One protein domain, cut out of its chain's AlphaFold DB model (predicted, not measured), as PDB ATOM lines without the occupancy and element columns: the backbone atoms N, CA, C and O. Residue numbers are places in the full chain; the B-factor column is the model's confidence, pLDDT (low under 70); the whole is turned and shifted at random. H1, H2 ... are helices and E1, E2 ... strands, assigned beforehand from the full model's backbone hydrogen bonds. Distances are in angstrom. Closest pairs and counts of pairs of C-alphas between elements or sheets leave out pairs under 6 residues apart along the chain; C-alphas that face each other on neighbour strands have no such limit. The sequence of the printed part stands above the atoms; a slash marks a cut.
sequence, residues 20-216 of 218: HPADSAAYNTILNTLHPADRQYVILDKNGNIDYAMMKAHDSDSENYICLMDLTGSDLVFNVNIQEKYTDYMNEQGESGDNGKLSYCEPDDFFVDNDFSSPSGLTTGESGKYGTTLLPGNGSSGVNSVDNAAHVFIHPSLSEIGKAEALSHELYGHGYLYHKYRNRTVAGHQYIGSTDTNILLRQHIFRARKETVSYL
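Overview. This is residues 20 to 216 of the 218 residues of an uncharacterized protein of Prevotella aff. ruminicola Tc2-24 (UniProt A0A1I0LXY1). What shape? With little regular structure, a small mixed sheet, E1 E3 E2, has H1 and H4 over one face, and H5 folds back on H4. What else? Under half of the 197 printed residues are in five named helices and three named strands, mostly helix. The whole is compact, radius of gyration of the C-alphas 15.7 A, spanning 44 by 39 by 29 A.

Along the chain. Which strands? E1 is residues 78 to 82, E2 131 to 134, E3 150 to 154. Which helices? H1 is residues 24 to 32, from C-alpha 24 at (29.826, 28.513, -50.540); H2 52 to 56; H3 63 to 72; H4 160 to 181, 30.0 A long; H5 199 to 214, to C-alpha 214 at (16.131, 33.438, -33.482).

Arrangement. Which strands pair? E3 is parallel to E1, N 79 and O 150 2.8 A apart, and forms an antiparallel hairpin with E2, N 132 and O 153 2.9 A apart. Which helices touch? H4 and H5 form a helical hairpin, closest C-alphas Gly 173 and Ile 205, 4.8 A; H3 touches H2, H4 and H5. O i to N i+4 pairs are within hydrogen-bond range throughout H1, H2, H3 and H5, and 17 of 18 in H4.

Size, cuts and confidence. Any cut? The printed part has no cut. Long links? H1 to H2, E1 to E2, E2 to E3 and H4 to H5 are long; 13 residues have pLDDT under 70, among them 139 to 143.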
ATOM      1  N   HIS A  20      25.527  38.561 -55.078       95.56
ATOM      2  CA  HIS A  20      26.570  37.612 -55.459       95.56
ATOM      3  C   HIS A  20      27.294  37.077 -54.218       95.56
ATOM      4  O   HIS A  20      28.118  37.781 -53.625       95.56
ATOM      5  N   PRO A  21      27.044  35.833 -53.799       96.94
ATOM      6  CA  PRO A  21      27.904  35.165 -52.835       96.94
ATOM      7  C   PRO A  21      29.226  34.781 -53.511       96.94
ATOM      8  O   PRO A  21      29.224  34.074 -54.515       96.94
ATOM      9  N   ALA A  22      30.361  35.211 -52.960       94.75
ATOM     10  CA  ALA A  22      31.674  34.935 -53.554       94.75
ATOM     11  C   ALA A  22      32.036  33.436 -53.559       94.75
ATOM     12  O   ALA A  22      32.779  32.970 -54.422       94.75
ATOM     13  N   ASP A  23      31.525  32.684 -52.582       95.19
ATOM     14  CA  ASP A  23      31.750  31.253 -52.424       95.19
ATOM     15  C   ASP A  23      30.625  30.580 -51.610       95.19
ATOM     16  O   ASP A  23      29.628  31.197 -51.215       95.19
ATOM     17  N   SER A  24      30.784  29.282 -51.338       96.69
ATOM     18  CA  SER A  24      29.826  28.513 -50.540       96.69
ATOM     19  C   SER A  24      29.743  28.973 -49.081       96.69
ATOM     20  O   SER A  24      28.689  28.819 -48.465       96.69
ATOM     21  N   ALA A  25      30.806  29.553 -48.516       98.00
ATOM     22  CA  ALA A  25      30.780  30.084 -47.158       98.00
ATOM     23  C   ALA A  25      29.934  31.361 -47.093       98.00
ATOM     24  O   ALA A  25      29.114  31.501 -46.182       98.00
ATOM     25  N   ALA A  26      30.067  32.254 -48.077       98.38
ATOM     26  CA  ALA A  26      29.213  33.426 -48.235       98.38
ATOM     27  C   ALA A  26      27.750  33.015 -48.418       98.38
ATOM     28  O   ALA A  26      26.880  33.495 -47.692       98.38
ATOM     29  N   TYR A  27      27.489  32.062 -49.315       98.50
ATOM     30  CA  TYR A  27      26.140  31.565 -49.574       98.50
ATOM     31  C   TYR A  27      25.491  30.955 -48.324       98.50
ATOM     32  O   TYR A  27      24.382  31.332 -47.955       98.50
ATOM     33  N   ASN A  28      26.203  30.085 -47.604       98.31
ATOM     34  CA  ASN A  28      25.694  29.503 -46.359       98.31
ATOM     35  C   ASN A  28      25.478  30.564 -45.270       98.31
ATOM     36  O   ASN A  28      24.519  30.470 -44.506       98.31
ATOM     37  N   THR A  29      26.332  31.591 -45.211       98.69
ATOM     38  CA  THR A  29      26.157  32.707 -44.268       98.69
ATOM     39  C   THR A  29      24.880  33.486 -44.577       98.69
ATOM     40  O   THR A  29      24.143  33.797 -43.647       98.69
ATOM     41  N   ILE A  30      24.574  33.730 -45.859       98.75
ATOM     42  CA  ILE A  30      23.299  34.326 -46.290       98.75
ATOM     43  C   ILE A  30      22.130  33.436 -45.870       98.75
ATOM     44  O   ILE A  30      21.201  33.918 -45.241       98.75
ATOM     45  N   LEU A  31      22.169  32.128 -46.132       98.50
ATOM     46  CA  LEU A  31      21.076  31.233 -45.728       98.50
ATOM     47  C   LEU A  31      20.849  31.221 -44.209       98.50
ATOM     48  O   LEU A  31      19.710  31.102 -43.752       98.50
ATOM     49  N   ASN A  32      21.914  31.362 -43.421       98.44
ATOM     50  CA  ASN A  32      21.840  31.384 -41.963       98.44
ATOM     51  C   ASN A  32      21.172  32.647 -41.397       98.44
ATOM     52  O   ASN A  32      20.745  32.611 -40.245       98.44
ATOM     53  N   THR A  33      21.020  33.725 -42.176       98.50
ATOM     54  CA  THR A  33      20.244  34.906 -41.754       98.50
ATOM     55  C   THR A  33      18.732  34.726 -41.916       98.50
ATOM     56  O   THR A  33      17.948  35.522 -41.397       98.50
ATOM     57  N   LEU A  34      18.310  33.689 -42.643       98.31
ATOM     58  CA  LEU A  34      16.934  33.515 -43.094       98.31
ATOM     59  C   LEU A  34      16.183  32.470 -42.278       98.31
ATOM     60  O   LEU A  34      16.767  31.496 -41.769       98.31
ATOM     61  N   HIS A  35      14.860  32.630 -42.246       97.25
ATOM     62  CA  HIS A  35      13.961  31.654 -41.653       97.25
ATOM     63  C   HIS A  35      14.155  30.287 -42.337       97.25
ATOM     64  O   HIS A  35      14.227  30.224 -43.568       97.25
ATOM     65  N   PRO A  36      14.226  29.160 -41.598       96.25
ATOM     66  CA  PRO A  36      14.503  27.847 -42.188       96.25
ATOM     67  C   PRO A  36      13.569  27.443 -43.337       96.25
ATOM     68  O   PRO A  36      14.018  26.795 -44.280       96.25
ATOM     69  N   ALA A  37      12.293  27.841 -43.279       96.31
ATOM     70  CA  ALA A  37      11.313  27.552 -44.332       96.31
ATOM     71  C   ALA A  37      11.583  28.300 -45.653       96.31
ATOM     72  O   ALA A  37      11.187  27.811 -46.713       96.31
ATOM     73  N   ASP A  38      12.286  29.433 -45.591       97.69
ATOM     74  CA  ASP A  38      12.528  30.313 -46.736       97.69
ATOM     75  C   ASP A  38      13.795  29.937 -47.509       97.69
ATOM     76  O   ASP A  38      13.915  30.205 -48.705       97.69
ATOM     77  N   ARG A  39      14.743  29.267 -46.841       97.56
ATOM     78  CA  ARG A  39      16.069  28.927 -47.391       97.56
ATOM     79  C   ARG A  39      16.000  28.116 -48.682       97.56
ATOM     80  O   ARG A  39      16.885  28.234 -49.515       97.56
ATOM     81  N   GLN A  40      14.955  27.308 -48.865       97.31
ATOM     82  CA  GLN A  40      14.769  26.501 -50.078       97.31
ATOM     83  C   GLN A  40      14.463  27.333 -51.337       97.31
ATOM     84  O   GLN A  40      14.591  26.816 -52.444       97.31
ATOM     85  N   TYR A  41      14.060  28.595 -51.173       97.50
ATOM     86  CA  TYR A  41      13.732  29.510 -52.272       97.50
ATOM     87  C   TYR A  41      14.871  30.473 -52.602       97.50
ATOM     88  O   TYR A  41      14.803  31.192 -53.595       97.50
ATOM     89  N   VAL A  42      15.924  30.486 -51.784       97.25
ATOM     90  CA  VAL A  42      17.162  31.209 -52.060       97.25
ATOM     91  C   VAL A  42      18.116  30.211 -52.684       97.25
ATOM     92  O   VAL A  42      18.760  29.452 -51.969       97.25
ATOM     93  N   ILE A  43      18.149  30.166 -54.014       96.25
ATOM     94  CA  ILE A  43      19.028  29.278 -54.780       96.25
ATOM     95  C   ILE A  43      19.923  30.088 -55.711       96.25
ATOM     96  O   ILE A  43      19.618  31.239 -56.015       96.25
ATOM     97  N   LEU A  44      21.018  29.476 -56.159       95.19
ATOM     98  CA  LEU A  44      21.906  30.092 -57.136       95.19
ATOM     99  C   LEU A  44      21.431  29.813 -58.562       95.19
ATOM    100  O   LEU A  44      21.074  28.679 -58.895       95.19
ATOM    101  N   ASP A  45      21.467  30.840 -59.398       92.25
ATOM    102  CA  ASP A  45      21.247  30.742 -60.830       92.25
ATOM    103  C   ASP A  45      22.471  30.126 -61.543       92.25
ATOM    104  O   ASP A  45      23.468  29.716 -60.938       92.25
ATOM    105  N   LYS A  46      22.419  30.065 -62.876       89.94
ATOM    106  CA  LYS A  46      23.518  29.538 -63.704       89.94
ATOM    107  C   LYS A  46      24.822  30.352 -63.613       89.94
ATOM    108  O   LYS A  46      25.862  29.839 -64.023       89.94
ATOM    109  N   ASN A  47      24.755  31.601 -63.157       89.19
ATOM    110  CA  ASN A  47      25.884  32.516 -63.029       89.19
ATOM    111  C   ASN A  47      26.471  32.510 -61.605       89.19
ATOM    112  O   ASN A  47      27.537  33.084 -61.397       89.19
ATOM    113  N   GLY A  48      25.828  31.821 -60.655       90.44
ATOM    114  CA  GLY A  48      26.235  31.796 -59.248       90.44
ATOM    115  C   GLY A  48      25.615  32.916 -58.409       90.44
ATOM    116  O   GLY A  48      26.039  33.119 -57.273       90.44
ATOM    117  N   ASN A  49      24.613  33.612 -58.944       93.56
ATOM    118  CA  ASN A  49      23.912  34.717 -58.300       93.56
ATOM    119  C   ASN A  49      22.633  34.216 -57.634       93.56
ATOM    120  O   ASN A  49      22.092  33.190 -58.037       93.56
ATOM    121  N   ILE A  50      22.121  34.920 -56.625       96.12
ATOM    122  CA  ILE A  50      20.827  34.544 -56.038       96.12
ATOM    123  C   ILE A  50      19.712  34.736 -57.075       96.12
ATOM    124  O   ILE A  50      19.546  35.821 -57.617       96.12
ATOM    125  N   ASP A  51      18.912  33.697 -57.315       94.81
ATOM    126  CA  ASP A  51      17.829  33.726 -58.298       94.81
ATOM    127  C   ASP A  51      16.610  34.509 -57.773       94.81
ATOM    128  O   ASP A  51      15.819  34.023 -56.954       94.81
ATOM    129  N   TYR A  52      16.431  35.729 -58.287       94.06
ATOM    130  CA  TYR A  52      15.297  36.593 -57.947       94.06
ATOM    131  C   TYR A  52      13.933  35.955 -58.248       94.06
ATOM    132  O   TYR A  52      12.980  36.124 -57.482       94.06
ATOM    133  N   ALA A  53      13.806  35.246 -59.374       93.00
ATOM    134  CA  ALA A  53      12.529  34.680 -59.798       93.00
ATOM    135  C   ALA A  53      12.081  33.563 -58.849       93.00
ATOM    136  O   ALA A  53      10.890  33.459 -58.548       93.00
ATOM    137  N   MET A  54      13.035  32.780 -58.345       94.75
ATOM    138  CA  MET A  54      12.785  31.750 -57.340       94.75
ATOM    139  C   MET A  54      12.374  32.338 -55.996       94.75
ATOM    140  O   MET A  54      11.414  31.846 -55.403       94.75
ATOM    141  N   MET A  55      13.025  33.418 -55.551       95.12
ATOM    142  CA  MET A  55      12.618  34.095 -54.318       95.12
ATOM    143  C   MET A  55      11.209  34.683 -54.438       95.12
ATOM    144  O   MET A  55      10.346  34.455 -53.599       95.12
ATOM    145  N   LYS A  56      10.930  35.379 -55.543       94.12
ATOM    146  CA  LYS A  56       9.634  36.022 -55.795       94.12
ATOM    147  C   LYS A  56       8.455  35.042 -55.879       94.12
ATOM    148  O   LYS A  56       7.305  35.461 -55.773       94.12
ATOM    149  N   ALA A  57       8.716  33.757 -56.114       93.06
ATOM    150  CA  ALA A  57       7.687  32.724 -56.164       93.06
ATOM    151  C   ALA A  57       7.186  32.285 -54.773       93.06
ATOM    152  O   ALA A  57       6.233  31.505 -54.703       93.06
ATOM    153  N   HIS A  58       7.807  32.766 -53.692       95.31
ATOM    154  CA  HIS A  58       7.467  32.433 -52.312       95.31
ATOM    155  C   HIS A  58       7.131  33.690 -51.506       95.31
ATOM    156  O   HIS A  58       7.873  34.669 -51.508       95.31
ATOM    157  N   ASP A  59       6.013  33.636 -50.786       95.06
ATOM    158  CA  ASP A  59       5.618  34.684 -49.851       95.06
ATOM    159  C   ASP A  59       6.196  34.371 -48.464       95.06
ATOM    160  O   ASP A  59       5.970  33.291 -47.916       95.06
ATOM    161  N   SER A  60       6.897  35.338 -47.874       96.50
ATOM    162  CA  SER A  60       7.429  35.255 -46.512       96.50
ATOM    163  C   SER A  60       7.123  36.536 -45.735       96.50
ATOM    164  O   SER A  60       7.049  37.621 -46.314       96.50
ATOM    165  N   ASP A  61       6.941  36.404 -44.424       95.81
ATOM    166  CA  ASP A  61       6.850  37.504 -43.461       95.81
ATOM    167  C   ASP A  61       8.193  37.806 -42.765       95.81
ATOM    168  O   ASP A  61       8.269  38.749 -41.975       95.81
ATOM    169  N   SER A  62       9.258  37.062 -43.093       97.44
ATOM    170  CA  SER A  62      10.635  37.321 -42.655       97.44
ATOM    171  C   SER A  62      11.128  38.669 -43.188       97.44
ATOM    172  O   SER A  62      11.220  38.873 -44.404       97.44
ATOM    173  N   GLU A  63      11.504  39.593 -42.294       97.31
ATOM    174  CA  GLU A  63      12.047  40.893 -42.709       97.31
ATOM    175  C   GLU A  63      13.373  40.693 -43.456       97.31
ATOM    176  O   GLU A  63      13.592  41.328 -44.492       97.31
ATOM    177  N   ASN A  64      14.223  39.772 -42.992       98.38
ATOM    178  CA  ASN A  64      15.479  39.428 -43.663       98.38
ATOM    179  C   ASN A  64      15.264  38.855 -45.069       98.38
ATOM    180  O   ASN A  64      15.975  39.249 -45.998       98.38
ATOM    181  N   TYR A  65      14.282  37.967 -45.258       98.44
ATOM    182  CA  TYR A  65      13.966  37.421 -46.580       98.44
ATOM    183  C   TYR A  65      13.467  38.502 -47.535       98.44
ATOM    184  O   TYR A  65      13.947  38.598 -48.665       98.44
ATOM    185  N   ILE A  66      12.547  39.353 -47.074       97.81
ATOM    186  CA  ILE A  66      12.012  40.465 -47.866       97.81
ATOM    187  C   ILE A  66      13.134  41.440 -48.245       97.81
ATOM    188  O   ILE A  66      13.203  41.868 -49.398       97.81
ATOM    189  N   CYS A  67      14.032  41.765 -47.308       97.69
ATOM    190  CA  CYS A  67      15.192  42.611 -47.589       97.69
ATOM    191  C   CYS A  67      16.104  41.967 -48.633       97.69
ATOM    192  O   CYS A  67      16.480  42.631 -49.594       97.69
ATOM    193  N   LEU A  68      16.437  40.682 -48.481       98.12
ATOM    194  CA  LEU A  68      17.269  39.968 -49.445       98.12
ATOM    195  C   LEU A  68      16.621  39.939 -50.833       98.12
ATOM    196  O   LEU A  68      17.291  40.254 -51.806       98.12
ATOM    197  N   MET A  69      15.324  39.640 -50.927       96.69
ATOM    198  CA  MET A  69      14.594  39.610 -52.198       96.69
ATOM    199  C   MET A  69      14.634  40.967 -52.906       96.69
ATOM    200  O   MET A  69      14.815  41.034 -54.120       96.69
ATOM    201  N   ASP A  70      14.463  42.054 -52.157       95.88
ATOM    202  CA  ASP A  70      14.519  43.413 -52.691       95.88
ATOM    203  C   ASP A  70      15.939  43.801 -53.135       95.88
ATOM    204  O   ASP A  70      16.101  44.397 -54.198       95.88
ATOM    205  N   LEU A  71      16.968  43.383 -52.389       96.62
ATOM    206  CA  LEU A  71      18.369  43.520 -52.798       96.62
ATOM    207  C   LEU A  71      18.688  42.726 -54.069       96.62
ATOM    208  O   LEU A  71      19.404  43.231 -54.924       96.62
ATOM    209  N   THR A  72      18.161  41.513 -54.212       95.06
ATOM    210  CA  THR A  72      18.357  40.683 -55.409       95.06
ATOM    211  C   THR A  72      17.628  41.256 -56.629       95.06
ATOM    212  O   THR A  72      18.053  41.043 -57.752       95.06
ATOM    213  N   GLY A  73      16.542  42.010 -56.437       92.12
ATOM    214  CA  GLY A  73      15.833  42.710 -57.519       92.12
ATOM    215  C   GLY A  73      16.341  44.130 -57.806       92.12
ATOM    216  O   GLY A  73      15.646  44.903 -58.473       92.12
ATOM    217  N   SER A  74      17.487  44.508 -57.243       91.06
ATOM    218  CA  SER A  74      18.048  45.860 -57.259       91.06
ATOM    219  C   SER A  74      18.668  46.232 -58.619       91.06
ATOM    220  O   SER A  74      18.967  45.385 -59.447       91.06
ATOM    221  N   ASP A  75      18.912  47.524 -58.858       89.62
ATOM    222  CA  ASP A  75      19.795  48.030 -59.931       89.62
ATOM    223  C   ASP A  75      21.253  48.227 -59.455       89.62
ATOM    224  O   ASP A  75      22.092  48.786 -60.157       89.62
ATOM    225  N   LEU A  76      21.545  47.787 -58.230       90.62
ATOM    226  CA  LEU A  76      22.854  47.780 -57.586       90.62
ATOM    227  C   LEU A  76      23.247  46.344 -57.241       90.62
ATOM    228  O   LEU A  76      22.464  45.657 -56.591       90.62
ATOM    229  N   VAL A  77      24.461  45.945 -57.625       93.75
ATOM    230  CA  VAL A  77      25.055  44.641 -57.293       93.75
ATOM    231  C   VAL A  77      25.569  44.635 -55.853       93.75
ATOM    232  O   VAL A  77      26.196  45.606 -55.419       93.75
ATOM    233  N   PHE A  78      25.364  43.525 -55.145       96.00
ATOM    234  CA  PHE A  78      25.874  43.287 -53.793       96.00
ATOM    235  C   PHE A  78      26.758  42.040 -53.756       96.00
ATOM    236  O   PHE A  78      26.256  40.921 -53.775       96.00
ATOM    237  N   ASN A  79      28.071  42.220 -53.641       95.81
ATOM    238  CA  ASN A  79      29.014  41.111 -53.499       95.81
ATOM    239  C   ASN A  79      29.219  40.778 -52.018       95.81
ATOM    240  O   ASN A  79      29.620  41.646 -51.243       95.81
ATOM    241  N   VAL A  80      28.975  39.534 -51.615       97.81
ATOM    242  CA  VAL A  80      29.142  39.059 -50.235       97.81
ATOM    243  C   VAL A  80      30.375  38.170 -50.147       97.81
ATOM    244  O   VAL A  80      30.453  37.137 -50.806       97.81
ATOM    245  N   ASN A  81      31.323  38.552 -49.294       96.88
ATOM    246  CA  ASN A  81      32.643  37.940 -49.197       96.88
ATOM    247  C   ASN A  81      32.951  37.525 -47.751       96.88
ATOM    248  O   ASN A  81      32.793  38.320 -46.822       96.88
ATOM    249  N   ILE A  82      33.458  36.304 -47.557       97.50
ATOM    250  CA  ILE A  82      33.927  35.812 -46.251       97.50
ATOM    251  C   ILE A  82      35.458  35.780 -46.251       97.50
ATOM    252  O   ILE A  82      36.080  34.771 -46.573       97.50
ATOM    253  N   GLN A  83      36.086  36.905 -45.914       94.50
ATOM    254  CA  GLN A  83      37.542  37.055 -45.952       94.50
ATOM    255  C   GLN A  83      38.034  38.171 -45.026       94.50
ATOM    256  O   GLN A  83      37.319  39.117 -44.716       94.50
ATOM    257  N   GLU A  84      39.280  38.054 -44.568       91.44
ATOM    258  CA  GLU A  84      39.891  38.996 -43.619       91.44
ATOM    259  C   GLU A  84      40.359  40.296 -44.292       91.44
ATOM    260  O   GLU A  84      40.289  41.373 -43.702       91.44
ATOM    261  N   LYS A  85      40.874  40.203 -45.519       88.25
ATOM    262  CA  LYS A  85      41.464  41.329 -46.249       88.25
ATOM    263  C   LYS A  85      40.586  41.712 -47.424       88.25
ATOM    264  O   LYS A  85      40.043  40.836 -48.087       88.25
ATOM    265  N   TYR A  86      40.513  42.998 -47.714       84.19
ATOM    266  CA  TYR A  86      39.903  43.525 -48.924       84.19
ATOM    267  C   TYR A  86      40.876  44.533 -49.542       84.19
ATOM    268  O   TYR A  86      41.266  45.519 -48.914       84.19
ATOM    269  N   THR A  87      41.352  44.199 -50.739       63.62
ATOM    270  CA  THR A  87      42.414  44.918 -51.462       63.62
ATOM    271  C   THR A  87      41.892  46.061 -52.315       63.62
ATOM    272  O   THR A  87      42.675  46.885 -52.753       63.62
ATOM    273  N   ASP A  88      40.579  46.132 -52.511       63.00
ATOM    274  CA  ASP A  88      39.966  47.001 -53.504       63.00
ATOM    275  C   ASP A  88      38.925  47.906 -52.833       63.00
ATOM    276  O   ASP A  88      37.717  47.701 -52.946       63.00
ATOM    277  N   TYR A  89      39.394  48.916 -52.093       71.62
ATOM    278  CA  TYR A  89      38.544  50.016 -51.621       71.62
ATOM    279  C   TYR A  89      39.117  51.362 -52.067       71.62
ATOM    280  O   TYR A  89      40.328  51.500 -52.181       71.62
ATOM    281  N   MET A  90      38.280  52.374 -52.300       70.50
ATOM    282  CA  MET A  90      38.762  53.747 -52.475       70.50
ATOM    283  C   MET A  90      38.795  54.469 -51.128       70.50
ATOM    284  O   MET A  90      37.848  54.391 -50.333       70.50
ATOM    285  N   ASN A  91      39.878  55.197 -50.870       69.25
ATOM    286  CA  ASN A  91      39.978  56.102 -49.730       69.25
ATOM    287  C   ASN A  91      39.086  57.350 -49.935       69.25
ATOM    288  O   ASN A  91      38.373  57.488 -50.933       69.25
ATOM    289  N   GLU A  92      39.095  58.277 -48.975       70.94
ATOM    290  CA  GLU A  92      38.289  59.509 -49.057       70.94
ATOM    291  C   GLU A  92      38.752  60.458 -50.172       70.94
ATOM    292  O   GLU A  92      37.984  61.304 -50.628       70.94
ATOM    293  N   GLN A  93      39.998  60.309 -50.621       70.25
ATOM    294  CA  GLN A  93      40.605  61.070 -51.710       70.25
ATOM    295  C   GLN A  93      40.269  60.476 -53.091       70.25
ATOM    296  O   GLN A  93      40.597  61.085 -54.107       70.25
ATOM    297  N   GLY A  94      39.570  59.334 -53.139       67.94
ATOM    298  CA  GLY A  94      39.208  58.641 -54.376       67.94
ATOM    299  C   GLY A  94      40.344  57.809 -54.975       67.94
ATOM    300  O   GLY A  94      40.280  57.450 -56.148       67.94
ATOM    301  N   GLU A  95      41.385  57.519 -54.198       70.62
ATOM    302  CA  GLU A  95      42.503  56.668 -54.605       70.62
ATOM    303  C   GLU A  95      42.270  55.238 -54.111       70.62
ATOM    304  O   GLU A  95      41.754  55.038 -53.007       70.62
ATOM    305  N   SER A  96      42.680  54.240 -54.899       69.44
ATOM    306  CA  SER A  96      42.682  52.844 -54.455       69.44
ATOM    307  C   SER A  96      43.568  52.682 -53.217       69.44
ATOM    308  O   SER A  96      44.737  53.072 -53.209       69.44
ATOM    309  N   GLY A  97      42.994  52.137 -52.151       64.50
ATOM    310  CA  GLY A  97      43.680  51.748 -50.931       64.50
ATOM    311  C   GLY A  97      43.895  50.239 -50.902       64.50
ATOM    312  O   GLY A  97      42.942  49.474 -50.976       64.50
ATOM    313  N   ASP A  98      45.142  49.815 -50.695       59.81
ATOM    314  CA  ASP A  98      45.540  48.408 -50.871       59.81
ATOM    315  C   ASP A  98      45.644  47.595 -49.561       59.81
ATOM    316  O   ASP A  98      46.285  46.548 -49.529       59.81
ATOM    317  N   ASN A  99      45.068  48.044 -48.437       67.19
ATOM    318  CA  ASN A  99      45.273  47.380 -47.131       67.19
ATOM    319  C   ASN A  99      44.050  47.375 -46.201       67.19
ATOM    320  O   ASN A  99      44.181  47.444 -44.974       67.19
ATOM    321  N   GLY A 100      42.848  47.276 -46.765       78.19
ATOM    322  CA  GLY A 100      41.630  47.110 -45.988       78.19
ATOM    323  C   GLY A 100      41.663  45.782 -45.240       78.19
ATOM    324  O   GLY A 100      41.864  44.724 -45.839       78.19
ATOM    325  N   LYS A 101      41.515  45.819 -43.914       89.00
ATOM    326  CA  LYS A 101      41.618  44.619 -43.084       89.00
ATOM    327  C   LYS A 101      40.561  44.607 -41.984       89.00
ATOM    328  O   LYS A 101      40.413  45.582 -41.243       89.00
ATOM    329  N   LEU A 102      39.838  43.498 -41.895       93.56
ATOM    330  CA  LEU A 102      38.959  43.162 -40.783       93.56
ATOM    331  C   LEU A 102      39.782  42.623 -39.604       93.56
ATOM    332  O   LEU A 102      40.883  42.097 -39.776       93.56
ATOM    333  N   SER A 103      39.255  42.751 -38.393       95.69
ATOM    334  CA  SER A 103      39.850  42.163 -37.194       95.69
ATOM    335  C   SER A 103      38.832  41.328 -36.438       95.69
ATOM    336  O   SER A 103      37.628  41.566 -36.517       95.69
ATOM    337  N   TYR A 104      39.345  40.353 -35.701       96.69
ATOM    338  CA  TYR A 104      38.560  39.420 -34.914       96.69
ATOM    339  C   TYR A 104      39.167  39.279 -33.525       96.69
ATOM    340  O   TYR A 104      40.389  39.185 -33.370       96.69
ATOM    341  N   CYS A 105      38.288  39.248 -32.537       97.19
ATOM    342  CA  CYS A 105      38.583  38.892 -31.166       97.19
ATOM    343  C   CYS A 105      37.656  37.742 -30.768       97.19
ATOM    344  O   CYS A 105      36.457  37.791 -31.049       97.19
ATOM    345  N   GLU A 106      38.243  36.731 -30.123       97.62
ATOM    346  CA  GLU A 106      37.536  35.560 -29.597       97.62
ATOM    347  C   GLU A 106      36.384  35.957 -28.653       97.62
ATOM    348  O   GLU A 106      36.421  37.056 -28.088       97.62
ATOM    349  N   PRO A 107      35.389  35.070 -28.454       97.88
ATOM    350  CA  PRO A 107      34.295  35.297 -27.517       97.88
ATOM    351  C   PRO A 107      34.755  35.730 -26.119       97.88
ATOM    352  O   PRO A 107      35.574  35.057 -25.491       97.88
ATOM    353  N   ASP A 108      34.164  36.810 -25.611       97.62
ATOM    354  CA  ASP A 108      34.286  37.263 -24.221       97.62
ATOM    355  C   ASP A 108      32.887  37.569 -23.666       97.62
ATOM    356  O   ASP A 108      32.101  38.280 -24.299       97.62
ATOM    357  N   ASP A 109      32.582  37.059 -22.468       96.75
ATOM    358  CA  ASP A 109      31.303  37.271 -21.777       96.75
ATOM    359  C   ASP A 109      30.977  38.763 -21.593       96.75
ATOM    360  O   ASP A 109      29.806  39.146 -21.574       96.75
ATOM    361  N   PHE A 110      31.998  39.623 -21.500       95.38
ATOM    362  CA  PHE A 110      31.832  41.073 -21.414       95.38
ATOM    363  C   PHE A 110      31.218  41.689 -22.682       95.38
ATOM    364  O   PHE A 110      30.544  42.716 -22.597       95.38
ATOM    365  N   PHE A 111      31.438  41.083 -23.854       95.75
ATOM    366  CA  PHE A 111      30.950  41.586 -25.144       95.75
ATOM    367  C   PHE A 111      29.658  40.913 -25.623       95.75
ATOM    368  O   PHE A 111      29.146  41.273 -26.685       95.75
ATOM    369  N   VAL A 112      29.107  39.960 -24.867       97.00
ATOM    370  CA  VAL A 112      27.866  39.265 -25.233       97.00
ATOM    371  C   VAL A 112      26.680  40.236 -25.243       97.00
ATOM    372  O   VAL A 112      26.268  40.755 -24.207       97.00
ATOM    373  N   ASP A 113      26.072  40.431 -26.415       96.56
ATOM    374  CA  ASP A 113      24.967  41.380 -26.624       96.56
ATOM    375  C   ASP A 113      23.609  40.684 -26.824       96.56
ATOM    376  O   ASP A 113      22.944  40.857 -27.844       96.56
ATOM    377  N   ASN A 114      23.174  39.871 -25.856       94.56
ATOM    378  CA  ASN A 114      21.894  39.141 -25.948       94.56
ATOM    379  C   ASN A 114      20.654  40.051 -25.997       94.56
ATOM    380  O   ASN A 114      19.615  39.638 -26.510       94.56
ATOM    381  N   ASP A 115      20.762  41.282 -25.491       95.00
ATOM    382  CA  ASP A 115      19.668  42.258 -25.494       95.00
ATOM    383  C   ASP A 115      19.601  43.080 -26.795       95.00
ATOM    384  O   ASP A 115      18.656  43.855 -26.989       95.00
ATOM    385  N   PHE A 116      20.565  42.896 -27.711       94.75
ATOM    386  CA  PHE A 116      20.713  43.680 -28.945       94.75
ATOM    387  C   PHE A 116      20.716  45.185 -28.650       94.75
ATOM    388  O   PHE A 116      19.959  45.976 -29.223       94.75
ATOM    389  N   SER A 117      21.525  45.557 -27.667       92.62
ATOM    390  CA  SER A 117      21.651  46.906 -27.124       92.62
ATOM    391  C   SER A 117      22.699  47.733 -27.872       92.62
ATOM    392  O   SER A 117      22.604  48.965 -27.912       92.62
ATOM    393  N   SER A 118      23.660  47.061 -28.511       93.19
ATOM    394  CA  SER A 118      24.752  47.669 -29.267       93.19
ATOM    395  C   SER A 118      24.647  47.291 -30.742       93.19
ATOM    396  O   SER A 118      24.582  46.102 -31.048       93.19
ATOM    397  N   PRO A 119      24.646  48.248 -31.693       91.38
ATOM    398  CA  PRO A 119      24.587  47.903 -33.114       91.38
ATOM    399  C   PRO A 119      25.764  47.009 -33.522       91.38
ATOM    400  O   PRO A 119      25.550  46.018 -34.207       91.38
ATOM    401  N   SER A 120      26.960  47.294 -33.002       91.44
ATOM    402  CA  SER A 120      28.198  46.545 -33.266       91.44
ATOM    403  C   SER A 120      28.469  45.400 -32.277       91.44
ATOM    404  O   SER A 120      29.590  44.903 -32.215       91.44
ATOM    405  N   GLY A 121      27.501  45.040 -31.430       95.19
ATOM    406  CA  GLY A 121      27.611  43.855 -30.577       95.19
ATOM    407  C   GLY A 121      27.336  42.574 -31.364       95.19
ATOM    408  O   GLY A 121      26.746  42.626 -32.439       95.19
ATOM    409  N   LEU A 122      27.706  41.422 -30.806       97.56
ATOM    410  CA  LEU A 122      27.291  40.101 -31.288       97.56
ATOM    411  C   LEU A 122      26.790  39.278 -30.103       97.56
ATOM    412  O   LEU A 122      27.316  39.382 -28.991       97.56
ATOM    413  N   THR A 123      25.783  38.427 -30.312       97.62
ATOM    414  CA  THR A 123      25.266  37.601 -29.206       97.62
ATOM    415  C   THR A 123      26.206  36.462 -28.802       97.62
ATOM    416  O   THR A 123      25.955  35.780 -27.808       97.62
ATOM    417  N   THR A 124      27.271  36.247 -29.570       97.31
ATOM    418  CA  THR A 124      28.323  35.257 -29.326       97.31
ATOM    419  C   THR A 124      29.464  35.795 -28.463       97.31
ATOM    420  O   THR A 124      30.305  35.010 -28.043       97.31
ATOM    421  N   GLY A 125      29.511  37.108 -28.200       97.62
ATOM    422  CA  GLY A 125      30.622  37.758 -27.492       97.62
ATOM    423  C   GLY A 125      31.873  37.974 -28.348       97.62
ATOM    424  O   GLY A 125      32.868  38.501 -27.856       97.62
ATOM    425  N   GLU A 126      31.843  37.578 -29.622       98.12
ATOM    426  CA  GLU A 126      32.906  37.868 -30.586       98.12
ATOM    427  C   GLU A 126      32.941  39.372 -30.888       98.12
ATOM    428  O   GLU A 126      31.906  40.044 -30.900       98.12
ATOM    429  N   SER A 127      34.129  39.922 -31.134       96.44
ATOM    430  CA  SER A 127      34.290  41.365 -31.356       96.44
ATOM    431  C   SER A 127      35.419  41.691 -32.343       96.44
ATOM    432  O   SER A 127      35.947  40.813 -33.025       96.44
ATOM    433  N   GLY A 128      35.755  42.978 -32.479       94.88
ATOM    434  CA  GLY A 128      36.689  43.498 -33.481       94.88
ATOM    435  C   GLY A 128      35.980  44.219 -34.628       94.88
ATOM    436  O   GLY A 128      34.776  44.461 -34.586       94.88
ATOM    437  N   LYS A 129      36.728  44.581 -35.674       94.19
ATOM    438  CA  LYS A 129      36.163  45.065 -36.941       94.19
ATOM    439  C   LYS A 129      35.821  43.849 -37.796       94.19
ATOM    440  O   LYS A 129      36.518  43.555 -38.761       94.19
ATOM    441  N   TYR A 130      34.803  43.109 -37.384       95.94
ATOM    442  CA  TYR A 130      34.489  41.793 -37.935       95.94
ATOM    443  C   TYR A 130      33.669  41.844 -39.233       95.94
ATOM    444  O   TYR A 130      33.503  40.820 -39.894       95.94
ATOM    445  N   GLY A 131      33.148  43.017 -39.596       96.00
ATOM    446  CA  GLY A 131      32.348  43.254 -40.791       96.00
ATOM    447  C   GLY A 131      32.607  44.645 -41.365       96.00
ATOM    448  O   GLY A 131      33.053  45.549 -40.652       96.00
ATOM    449  N   THR A 132      32.404  44.800 -42.671       94.62
ATOM    450  CA  THR A 132      32.317  46.117 -43.310       94.62
ATOM    451  C   THR A 132      31.551  46.037 -44.625       94.62
ATOM    452  O   THR A 132      31.669  45.062 -45.367       94.62
ATOM    453  N   THR A 133      30.861  47.124 -44.961       94.38
ATOM    454  CA  THR A 133      30.216  47.322 -46.261       94.38
ATOM    455  C   THR A 133      30.873  48.479 -47.005       94.38
ATOM    456  O   THR A 133      30.851  49.620 -46.543       94.38
ATOM    457  N   LEU A 134      31.456  48.194 -48.167       92.75
ATOM    458  CA  LEU A 134      31.949  49.195 -49.107       92.75
ATOM    459  C   LEU A 134      30.796  49.606 -50.018       92.75
ATOM    460  O   LEU A 134      30.295  48.794 -50.791       92.75
ATOM    461  N   LEU A 135      30.363  50.859 -49.923       91.56
ATOM    462  CA  LEU A 135      29.286  51.386 -50.765       91.56
ATOM    463  C   LEU A 135      29.861  52.053 -52.033       91.56
ATOM    464  O   LEU A 135      30.986  52.557 -51.979       91.56
ATOM    465  N   PRO A 136      29.107  52.127 -53.146       89.31
ATOM    466  CA  PRO A 136      29.502  52.858 -54.355       89.31
ATOM    467  C   PRO A 136      29.717  54.365 -54.161       89.31
ATOM    468  O   PRO A 136      29.058  55.018 -53.338       89.31
ATOM    469  N   GLY A 137      30.605  54.948 -54.970       82.12
ATOM    470  CA  GLY A 137      30.901  56.387 -55.003       82.12
ATOM    471  C   GLY A 137      31.803  56.871 -53.862       82.12
ATOM    472  O   GLY A 137      32.364  56.069 -53.127       82.12
ATOM    473  N   ASN A 138      31.924  58.190 -53.684       73.00
ATOM    474  CA  ASN A 138      32.829  58.777 -52.688       73.00
ATOM    475  C   ASN A 138      32.062  59.206 -51.432       73.00
ATOM    476  O   ASN A 138      31.221  60.105 -51.484       73.00
ATOM    477  N   GLY A 139      32.350  58.565 -50.302       67.81
ATOM    478  CA  GLY A 139      31.851  58.939 -48.981       67.81
ATOM    479  C   GLY A 139      32.972  59.249 -47.991       67.81
ATOM    480  O   GLY A 139      34.111  58.821 -48.160       67.81
ATOM    481  N   SER A 140      32.611  59.958 -46.923       59.28
ATOM    482  CA  SER A 140      33.477  60.367 -45.806       59.28
ATOM    483  C   SER A 140      33.637  59.294 -44.717       59.28
ATOM    484  O   SER A 140      33.917  59.607 -43.566       59.28
ATOM    485  N   SER A 141      33.375  58.025 -45.048       61.44
ATOM    486  CA  SER A 141      33.576  56.880 -44.148       61.44
ATOM    487  C   SER A 141      34.931  56.190 -44.356       61.44
ATOM    488  O   SER A 141      35.221  55.206 -43.680       61.44
ATOM    489  N   GLY A 142      35.739  56.654 -45.315       59.81
ATOM    490  CA  GLY A 142      37.068  56.112 -45.624       59.81
ATOM    491  C   GLY A 142      37.114  54.726 -46.270       59.81
ATOM    492  O   GLY A 142      38.205  54.235 -46.543       59.81
ATOM    493  N   VAL A 143      35.965  54.098 -46.528       66.81
ATOM    494  CA  VAL A 143      35.857  52.759 -47.126       66.81
ATOM    495  C   VAL A 143      34.811  52.761 -48.246       66.81
ATOM    496  O   VAL A 143      33.632  52.473 -48.045       66.81
ATOM    497  N   ASN A 144      35.234  53.177 -49.434       82.00
ATOM    498  CA  ASN A 144      34.391  53.253 -50.624       82.00
ATOM    499  C   ASN A 144      34.628  52.032 -51.517       82.00
ATOM    500  O   ASN A 144      35.742  51.520 -51.559       82.00
ATOM    501  N   SER A 145      33.608  51.564 -52.234       79.56
ATOM    502  CA  SER A 145      33.818  50.558 -53.277       79.56
ATOM    503  C   SER A 145      34.664  51.146 -54.408       79.56
ATOM    504  O   SER A 145      34.524  52.329 -54.705       79.56
ATOM    505  N   VAL A 146      35.519  50.339 -55.039       78.94
ATOM    506  CA  VAL A 146      36.279  50.712 -56.253       78.94
ATOM    507  C   VAL A 146      35.433  50.729 -57.521       78.94
ATOM    508  O   VAL A 146      35.872  51.230 -58.555       78.94
ATOM    509  N   ASP A 147      34.226  50.180 -57.453       84.38
ATOM    510  CA  ASP A 147      33.303  50.065 -58.569       84.38
ATOM    511  C   ASP A 147      31.903  50.577 -58.187       84.38
ATOM    512  O   ASP A 147      31.668  51.147 -57.116       84.38
ATOM    513  N   ASN A 148      30.954  50.399 -59.106       87.06
ATOM    514  CA  ASN A 148      29.558  50.764 -58.881       87.06
ATOM    515  C   ASN A 148      28.771  49.700 -58.096       87.06
ATOM    516  O   ASN A 148      27.558  49.849 -57.979       87.06
ATOM    517  N   ALA A 149      29.415  48.654 -57.573       90.94
ATOM    518  CA  ALA A 149      28.796  47.637 -56.731       90.94
ATOM    519  C   ALA A 149      29.018  47.934 -55.242       90.94
ATOM    520  O   ALA A 149      29.940  48.650 -54.842       90.94
ATOM    521  N   ALA A 150      28.149  47.383 -54.402       93.12
ATOM    522  CA  ALA A 150      28.388  47.293 -52.974       93.12
ATOM    523  C   ALA A 150      29.129  45.987 -52.662       93.12
ATOM    524  O   ALA A 150      28.791  44.931 -53.196       93.12
ATOM    525  N   HIS A 151      30.114  46.044 -51.769       94.44
ATOM    526  CA  HIS A 151      30.860  44.862 -51.332       94.44
ATOM    527  C   HIS A 151      30.758  44.717 -49.824       94.44
ATOM    528  O   HIS A 151      31.164  45.602 -49.074       94.44
ATOM    529  N   VAL A 152      30.217  43.594 -49.378       96.31
ATOM    530  CA  VAL A 152      30.107  43.219 -47.974       96.31
ATOM    531  C   VAL A 152      31.206  42.217 -47.657       96.31
ATOM    532  O   VAL A 152      31.338  41.199 -48.339       96.31
ATOM    533  N   PHE A 153      31.984  42.495 -46.618       96.62
ATOM    534  CA  PHE A 153      33.037  41.612 -46.130       96.62
ATOM    535  C   PHE A 153      32.755  41.229 -44.688       96.62
ATOM    536  O   PHE A 153      32.526  42.103 -43.854       96.62
ATOM    537  N   ILE A 154      32.829  39.933 -44.398       98.25
ATOM    538  CA  ILE A 154      32.673  39.366 -43.058       98.25
ATOM    539  C   ILE A 154      33.913  38.544 -42.719       98.25
ATOM    540  O   ILE A 154      34.429  37.789 -43.546       98.25
ATOM    541  N   HIS A 155      34.401  38.681 -41.489       98.00
ATOM    542  CA  HIS A 155      35.625  38.031 -41.053       98.00
ATOM    543  C   HIS A 155      35.451  36.497 -40.975       98.00
ATOM    544  O   HIS A 155      34.503  36.010 -40.351       98.00
ATOM    545  N   PRO A 156      36.375  35.694 -41.542       97.69
ATOM    546  CA  PRO A 156      36.213  34.242 -41.661       97.69
ATOM    547  C   PRO A 156      36.320  33.488 -40.328       97.69
ATOM    548  O   PRO A 156      35.754  32.402 -40.206       97.69
ATOM    549  N   SER A 157      37.013  34.049 -39.334       98.06
ATOM    550  CA  SER A 157      37.168  33.421 -38.010       98.06
ATOM    551  C   SER A 157      35.933  33.491 -37.116       98.06
ATOM    552  O   SER A 157      35.908  32.782 -36.120       98.06
ATOM    553  N   LEU A 158      34.920  34.294 -37.465       98.38
ATOM    554  CA  LEU A 158      33.677  34.330 -36.697       98.38
ATOM    555  C   LEU A 158      32.992  32.950 -36.683       98.38
ATOM    556  O   LEU A 158      33.040  32.206 -37.670       98.38
ATOM    557  N   SER A 159      32.284  32.632 -35.607       97.88
ATOM    558  CA  SER A 159      31.379  31.487 -35.512       97.88
ATOM    559  C   SER A 159      30.254  31.571 -36.554       97.88
ATOM    560  O   SER A 159      30.019  32.619 -37.150       97.88
ATOM    561  N   GLU A 160      29.520  30.481 -36.800       97.69
ATOM    562  CA  GLU A 160      28.405  30.505 -37.766       97.69
ATOM    563  C   GLU A 160      27.326  31.534 -37.392       97.69
ATOM    564  O   GLU A 160      26.841  32.259 -38.262       97.69
ATOM    565  N   ILE A 161      27.005  31.642 -36.098       97.56
ATOM    566  CA  ILE A 161      26.065  32.645 -35.575       97.56
ATOM    567  C   ILE A 161      26.665  34.045 -35.723       97.56
ATOM    568  O   ILE A 161      26.000  34.934 -36.249       97.56
ATOM    569  N   GLY A 162      27.932  34.227 -35.335       98.12
ATOM    570  CA  GLY A 162      28.632  35.505 -35.454       98.12
ATOM    571  C   GLY A 162      28.692  36.008 -36.896       98.12
ATOM    572  O   GLY A 162      28.387  37.170 -37.150       98.12
ATOM    573  N   LYS A 163      29.000  35.132 -37.863       98.62
ATOM    574  CA  LYS A 163      29.001  35.462 -39.298       98.62
ATOM    575  C   LYS A 163      27.621  35.888 -39.786       98.62
ATOM    576  O   LYS A 163      27.520  36.887 -40.493       98.62
ATOM    577  N   ALA A 164      26.571  35.150 -39.427       98.50
ATOM    578  CA  ALA A 164      25.211  35.460 -39.858       98.50
ATOM    579  C   ALA A 164      24.710  36.779 -39.240       98.50
ATOM    580  O   ALA A 164      24.127  37.613 -39.936       98.50
ATOM    581  N   GLU A 165      24.978  37.013 -37.954       98.06
ATOM    582  CA  GLU A 165      24.680  38.284 -37.286       98.06
ATOM    583  C   GLU A 165      25.443  39.455 -37.911       98.06
ATOM    584  O   GLU A 165      24.839  40.481 -38.228       98.06
ATOM    585  N   ALA A 166      26.750  39.296 -38.131       98.56
ATOM    586  CA  ALA A 166      27.580  40.304 -38.774       98.56
ATOM    587  C   ALA A 166      27.087  40.604 -40.195       98.56
ATOM    588  O   ALA A 166      26.946  41.765 -40.567       98.56
ATOM    589  N   LEU A 167      26.745  39.577 -40.976       98.69
ATOM    590  CA  LEU A 167      26.168  39.769 -42.302       98.69
ATOM    591  C   LEU A 167      24.826  40.500 -42.232       98.69
ATOM    592  O   LEU A 167      24.566  41.366 -43.059       98.69
ATOM    593  N   SER A 168      23.992  40.201 -41.235       98.38
ATOM    594  CA  SER A 168      22.709  40.889 -41.043       98.38
ATOM    595  C   SER A 168      22.903  42.382 -40.771       98.38
ATOM    596  O   SER A 168      22.163  43.210 -41.298       98.38
ATOM    597  N   HIS A 169      23.927  42.736 -39.990       98.31
ATOM    598  CA  HIS A 169      24.328  44.129 -39.776       98.31
ATOM    599  C   HIS A 169      24.777  44.792 -41.081       98.31
ATOM    600  O   HIS A 169      24.275  45.850 -41.454       98.31
ATOM    601  N   GLU A 170      25.723  44.172 -41.779       98.25
ATOM    602  CA  GLU A 170      26.368  44.773 -42.944       98.25
ATOM    603  C   GLU A 170      25.427  44.844 -44.155       98.25
ATOM    604  O   GLU A 170      25.188  45.915 -44.715       98.25
ATOM    605  N   LEU A 171      24.814  43.723 -44.526       98.06
ATOM    606  CA  LEU A 171      23.965  43.630 -45.707       98.06
ATOM    607  C   LEU A 171      22.594  44.279 -45.485       98.06
ATOM    608  O   LEU A 171      22.187  45.112 -46.292       98.06
ATOM    609  N   TYR A 172      21.882  43.946 -44.403       97.81
ATOM    610  CA  TYR A 172      20.514  44.444 -44.176       97.81
ATOM    611  C   TYR A 172      20.460  45.771 -43.406       97.81
ATOM    612  O   TYR A 172      19.459  46.485 -43.477       97.81
ATOM    613  N   GLY A 173      21.531  46.143 -42.705       97.12
ATOM    614  CA  GLY A 173      21.696  47.483 -42.150       97.12
ATOM    615  C   GLY A 173      22.233  48.451 -43.200       97.12
ATOM    616  O   GLY A 173      21.500  49.300 -43.708       97.12
ATOM    617  N   HIS A 174      23.517  48.330 -43.538       96.31
ATOM    618  CA  HIS A 174      24.185  49.274 -44.439       96.31
ATOM    619  C   HIS A 174      23.762  49.087 -45.904       96.31
ATOM    620  O   HIS A 174      23.327  50.048 -46.548       96.31
ATOM    621  N   GLY A 175      23.854  47.863 -46.431       95.88
ATOM    622  CA  GLY A 175      23.561  47.562 -47.835       95.88
ATOM    623  C   GLY A 175      22.125  47.906 -48.236       95.88
ATOM    624  O   GLY A 175      21.908  48.669 -49.178       95.88
ATOM    625  N   TYR A 176      21.143  47.426 -47.477       97.31
ATOM    626  CA  TYR A 176      19.720  47.638 -47.743       97.31
ATOM    627  C   TYR A 176      19.276  49.091 -47.571       97.31
ATOM    628  O   TYR A 176      18.540  49.618 -48.408       97.31
ATOM    629  N   LEU A 177      19.752  49.806 -46.549       96.81
ATOM    630  CA  LEU A 177      19.413  51.226 -46.432       96.81
ATOM    631  C   LEU A 177      20.049  52.055 -47.548       96.81
ATOM    632  O   LEU A 177      19.409  52.962 -48.086       96.81
ATOM    633  N   TYR A 178      21.268  51.728 -47.978       95.19
ATOM    634  CA  TYR A 178      21.817  52.369 -49.167       95.19
ATOM    635  C   TYR A 178      21.024  51.988 -50.425       95.19
ATOM    636  O   TYR A 178      20.765  52.861 -51.260       95.19
ATOM    637  N   HIS A 179      20.566  50.734 -50.527       94.50
ATOM    638  CA  HIS A 179      19.664  50.285 -51.586       94.50
ATOM    639  C   HIS A 179      18.394  51.159 -51.649       94.50
ATOM    640  O   HIS A 179      18.035  51.666 -52.711       94.50
ATOM    641  N   LYS A 180      17.747  51.416 -50.513       95.62
ATOM    642  CA  LYS A 180      16.485  52.167 -50.478       95.62
ATOM    643  C   LYS A 180      16.637  53.665 -50.707       95.62
ATOM    644  O   LYS A 180      15.765  54.279 -51.316       95.62
ATOM    645  N   TYR A 181      17.717  54.264 -50.211       94.25
ATOM    646  CA  TYR A 181      17.827  55.724 -50.146       94.25
ATOM    647  C   TYR A 181      18.914  56.318 -51.044       94.25
ATOM    648  O   TYR A 181      18.947  57.538 -51.201       94.25
ATOM    649  N   ARG A 182      19.831  55.498 -51.589       90.69
ATOM    650  CA  ARG A 182      21.064  55.942 -52.282       90.69
ATOM    651  C   ARG A 182      21.819  57.015 -51.481       90.69
ATOM    652  O   ARG A 182      22.444  57.915 -52.036       90.69
ATOM    653  N   ASN A 183      21.740  56.931 -50.152       91.31
ATOM    654  CA  ASN A 183      22.219  57.955 -49.233       91.31
ATOM    655  C   ASN A 183      23.072  57.322 -48.129       91.31
ATOM    656  O   ASN A 183      22.580  56.578 -47.282       91.31
ATOM    657  N   ARG A 184      24.362  57.663 -48.126       88.31
ATOM    658  CA  ARG A 184      25.351  57.131 -47.178       88.31
ATOM    659  C   ARG A 184      25.140  57.602 -45.749       88.31
ATOM    660  O   ARG A 184      25.439  56.866 -44.822       88.31
ATOM    661  N   THR A 185      24.623  58.811 -45.561       90.44
ATOM    662  CA  THR A 185      24.321  59.345 -44.231       90.44
ATOM    663  C   THR A 185      23.195  58.546 -43.582       90.44
ATOM    664  O   THR A 185      23.270  58.248 -42.395       90.44
ATOM    665  N   VAL A 186      22.189  58.141 -44.365       93.19
ATOM    666  CA  VAL A 186      21.105  57.261 -43.896       93.19
ATOM    667  C   VAL A 186      21.624  55.854 -43.604       93.19
ATOM    668  O   VAL A 186      21.266  55.265 -42.589       93.19
ATOM    669  N   ALA A 187      22.498  55.342 -44.467       93.56
ATOM    670  CA  ALA A 187      23.056  54.002 -44.372       93.56
ATOM    671  C   ALA A 187      24.307  53.899 -43.482       93.56
ATOM    672  O   ALA A 187      24.955  52.865 -43.510       93.56
ATOM    673  N   GLY A 188      24.696  54.933 -42.732       92.38
ATOM    674  CA  GLY A 188      25.950  54.964 -41.967       92.38
ATOM    675  C   GLY A 188      25.743  55.329 -40.499       92.38
ATOM    676  O   GLY A 188      24.835  56.093 -40.170       92.38
ATOM    677  N   HIS A 189      26.581  54.792 -39.610       92.94
ATOM    678  CA  HIS A 189      26.547  55.145 -38.189       92.94
ATOM    679  C   HIS A 189      26.859  56.633 -37.979       92.94
ATOM    680  O   HIS A 189      27.723  57.193 -38.656       92.94
ATOM    681  N   GLN A 190      26.178  57.270 -37.023       92.00
ATOM    682  CA  GLN A 190      26.357  58.692 -36.713       92.00
ATOM    683  C   GLN A 190      26.558  58.885 -35.217       92.00
ATOM    684  O   GLN A 190      25.604  58.857 -34.444       92.00
ATOM    685  N   TYR A 191      27.794  59.119 -34.792       89.62
ATOM    686  CA  TYR A 191      28.116  59.175 -33.371       89.62
ATOM    687  C   TYR A 191      28.089  60.599 -32.809       89.62
ATOM    688  O   TYR A 191      28.748  61.501 -33.329       89.62
ATOM    689  N   ILE A 192      27.381  60.778 -31.693       91.00
ATOM    690  CA  ILE A 192      27.593  61.892 -30.761       91.00
ATOM    691  C   ILE A 192      28.148  61.284 -29.471       91.00
ATOM    692  O   ILE A 192      27.453  60.561 -28.754       91.00
ATOM    693  N   GLY A 193      29.429  61.538 -29.193       90.44
ATOM    694  CA  GLY A 193      30.157  60.783 -28.172       90.44
ATOM    695  C   GLY A 193      30.225  59.300 -28.548       90.44
ATOM    696  O   GLY A 193      30.597  58.967 -29.667       90.44
ATOM    697  N   SER A 194      29.840  58.413 -27.630       86.88
ATOM    698  CA  SER A 194      29.752  56.962 -27.869       86.88
ATOM    699  C   SER A 194      28.376  56.494 -28.353       86.88
ATOM    700  O   SER A 194      28.173  55.302 -28.569       86.88
ATOM    701  N   THR A 195      27.404  57.399 -28.492       88.81
ATOM    702  CA  THR A 195      26.037  57.032 -28.872       88.81
ATOM    703  C   THR A 195      25.856  57.160 -30.373       88.81
ATOM    704  O   THR A 195      25.985  58.256 -30.916       88.81
ATOM    705  N   ASP A 196      25.499  56.057 -31.029       93.00
ATOM    706  CA  ASP A 196      24.999  56.109 -32.400       93.00
ATOM    707  C   ASP A 196      23.581  56.698 -32.412       93.00
ATOM    708  O   ASP A 196      22.640  56.162 -31.812       93.00
ATOM    709  N   THR A 197      23.456  57.837 -33.077       95.19
ATOM    710  CA  THR A 197      22.258  58.666 -33.191       95.19
ATOM    711  C   THR A 197      21.460  58.381 -34.461       95.19
ATOM    712  O   THR A 197      20.340  58.880 -34.589       95.19
ATOM    713  N   ASN A 198      21.960  57.533 -35.369       95.81
ATOM    714  CA  ASN A 198      21.191  57.093 -36.530       95.81
ATOM    715  C   ASN A 198      20.162  56.022 -36.123       95.81
ATOM    716  O   ASN A 198      20.390  54.815 -36.218       95.81
ATOM    717  N   ILE A 199      19.001  56.483 -35.646       96.44
ATOM    718  CA  ILE A 199      17.928  55.623 -35.129       96.44
ATOM    719  C   ILE A 199      17.418  54.647 -36.196       96.44
ATOM    720  O   ILE A 199      17.167  53.487 -35.873       96.44
ATOM    721  N   LEU A 200      17.280  55.092 -37.451       96.75
ATOM    722  CA  LEU A 200      16.772  54.248 -38.534       96.75
ATOM    723  C   LEU A 200      17.714  53.067 -38.792       96.75
ATOM    724  O   LEU A 200      17.274  51.920 -38.759       96.75
ATOM    725  N   LEU A 201      19.009  53.345 -38.971       96.69
ATOM    726  CA  LEU A 201      20.025  52.310 -39.166       96.69
ATOM    727  C   LEU A 201      20.052  51.324 -37.997       96.69
ATOM    728  O   LEU A 201      19.974  50.116 -38.210       96.69
ATOM    729  N   ARG A 202      20.087  51.830 -36.762       96.56
ATOM    730  CA  ARG A 202      20.084  50.980 -35.565       96.56
ATOM    731  C   ARG A 202      18.872  50.059 -35.504       96.56
ATOM    732  O   ARG A 202      19.019  48.887 -35.181       96.56
ATOM    733  N   GLN A 203      17.676  50.574 -35.792       96.38
ATOM    734  CA  GLN A 203      16.455  49.770 -35.763       96.38
ATOM    735  C   GLN A 203      16.492  48.645 -36.800       96.38
ATOM    736  O   GLN A 203      16.131  47.522 -36.459       96.38
ATOM    737  N   HIS A 204      16.964  48.927 -38.018       96.25
ATOM    738  CA  HIS A 204      17.136  47.905 -39.052       96.25
ATOM    739  C   HIS A 204      18.157  46.841 -38.641       96.25
ATOM    740  O   HIS A 204      17.831  45.657 -38.669       96.25
ATOM    741  N   ILE A 205      19.339  47.251 -38.168       98.00
ATOM    742  CA  ILE A 205      20.373  46.323 -37.679       98.00
ATOM    743  C   ILE A 205      19.817  45.431 -36.566       98.00
ATOM    744  O   ILE A 205      19.986  44.215 -36.602       98.00
ATOM    745  N   PHE A 206      19.128  46.011 -35.580       97.94
ATOM    746  CA  PHE A 206      18.592  45.244 -34.459       97.94
ATOM    747  C   PHE A 206      17.522  44.248 -34.881       97.94
ATOM    748  O   PHE A 206      17.539  43.129 -34.378       97.94
ATOM    749  N   ARG A 207      16.598  44.621 -35.772       97.81
ATOM    750  CA  ARG A 207      15.583  43.680 -36.271       97.81
ATOM    751  C   ARG A 207      16.234  42.543 -37.042       97.81
ATOM    752  O   ARG A 207      16.005  41.389 -36.695       97.81
ATOM    753  N   ALA A 208      17.124  42.879 -37.971       98.06
ATOM    754  CA  ALA A 208      17.802  41.902 -38.808       98.06
ATOM    755  C   ALA A 208      18.633  40.905 -37.989       98.06
ATOM    756  O   ALA A 208      18.535  39.692 -38.180       98.06
ATOM    757  N   ARG A 209      19.413  41.400 -37.017       97.88
ATOM    758  CA  ARG A 209      20.193  40.550 -36.105       97.88
ATOM    759  C   ARG A 209      19.303  39.690 -35.207       97.88
ATOM    760  O   ARG A 209      19.568  38.499 -35.071       97.88
ATOM    761  N   LYS A 210      18.251  40.264 -34.606       97.62
ATOM    762  CA  LYS A 210      17.306  39.521 -33.745       97.62
ATOM    763  C   LYS A 210      16.662  38.368 -34.487       97.62
ATOM    764  O   LYS A 210      16.610  37.256 -33.963       97.62
ATOM    765  N   GLU A 211      16.192  38.649 -35.692       97.69
ATOM    766  CA  GLU A 211      15.564  37.658 -36.543       97.69
ATOM    767  C   GLU A 211      16.545  36.521 -36.869       97.69
ATOM    768  O   GLU A 211      16.260  35.367 -36.560       97.69
ATOM    769  N   THR A 212      17.748  36.845 -37.353       97.69
ATOM    770  CA  THR A 212      18.809  35.864 -37.638       97.69
ATOM    771  C   THR A 212      19.115  34.958 -36.447       97.69
ATOM    772  O   THR A 212      19.125  33.732 -36.568       97.69
ATOM    773  N   VAL A 213      19.339  35.543 -35.268       97.12
ATOM    774  CA  VAL A 213      19.687  34.779 -34.060       97.12
ATOM    775  C   VAL A 213      18.557  33.842 -33.645       97.12
ATOM    776  O   VAL A 213      18.831  32.727 -33.194       97.12
ATOM    777  N   SER A 214      17.299  34.255 -33.830       95.94
ATOM    778  CA  SER A 214      16.131  33.438 -33.482       95.94
ATOM    779  C   SER A 214      16.058  32.115 -34.255       95.94
ATOM    780  O   SER A 214      15.447  31.162 -33.776       95.94
ATOM    781  N   TYR A 215      16.727  32.019 -35.410       93.88
ATOM    782  CA  TYR A 215      16.761  30.812 -36.241       93.88
ATOM    783  C   TYR A 215      17.938  29.883 -35.946       93.88
ATOM    784  O   TYR A 215      17.968  28.755 -36.445       93.88
ATOM    785  N   LEU A 216      18.921  30.353 -35.175       89.38
ATOM    786  CA  LEU A 216      20.169  29.633 -34.923       89.38
ATOM    787  C   LEU A 216      20.352  29.244 -33.452       89.38
ATOM    788  O   LEU A 216      20.991  28.227 -33.174       89.38
TER     789      LEU A 216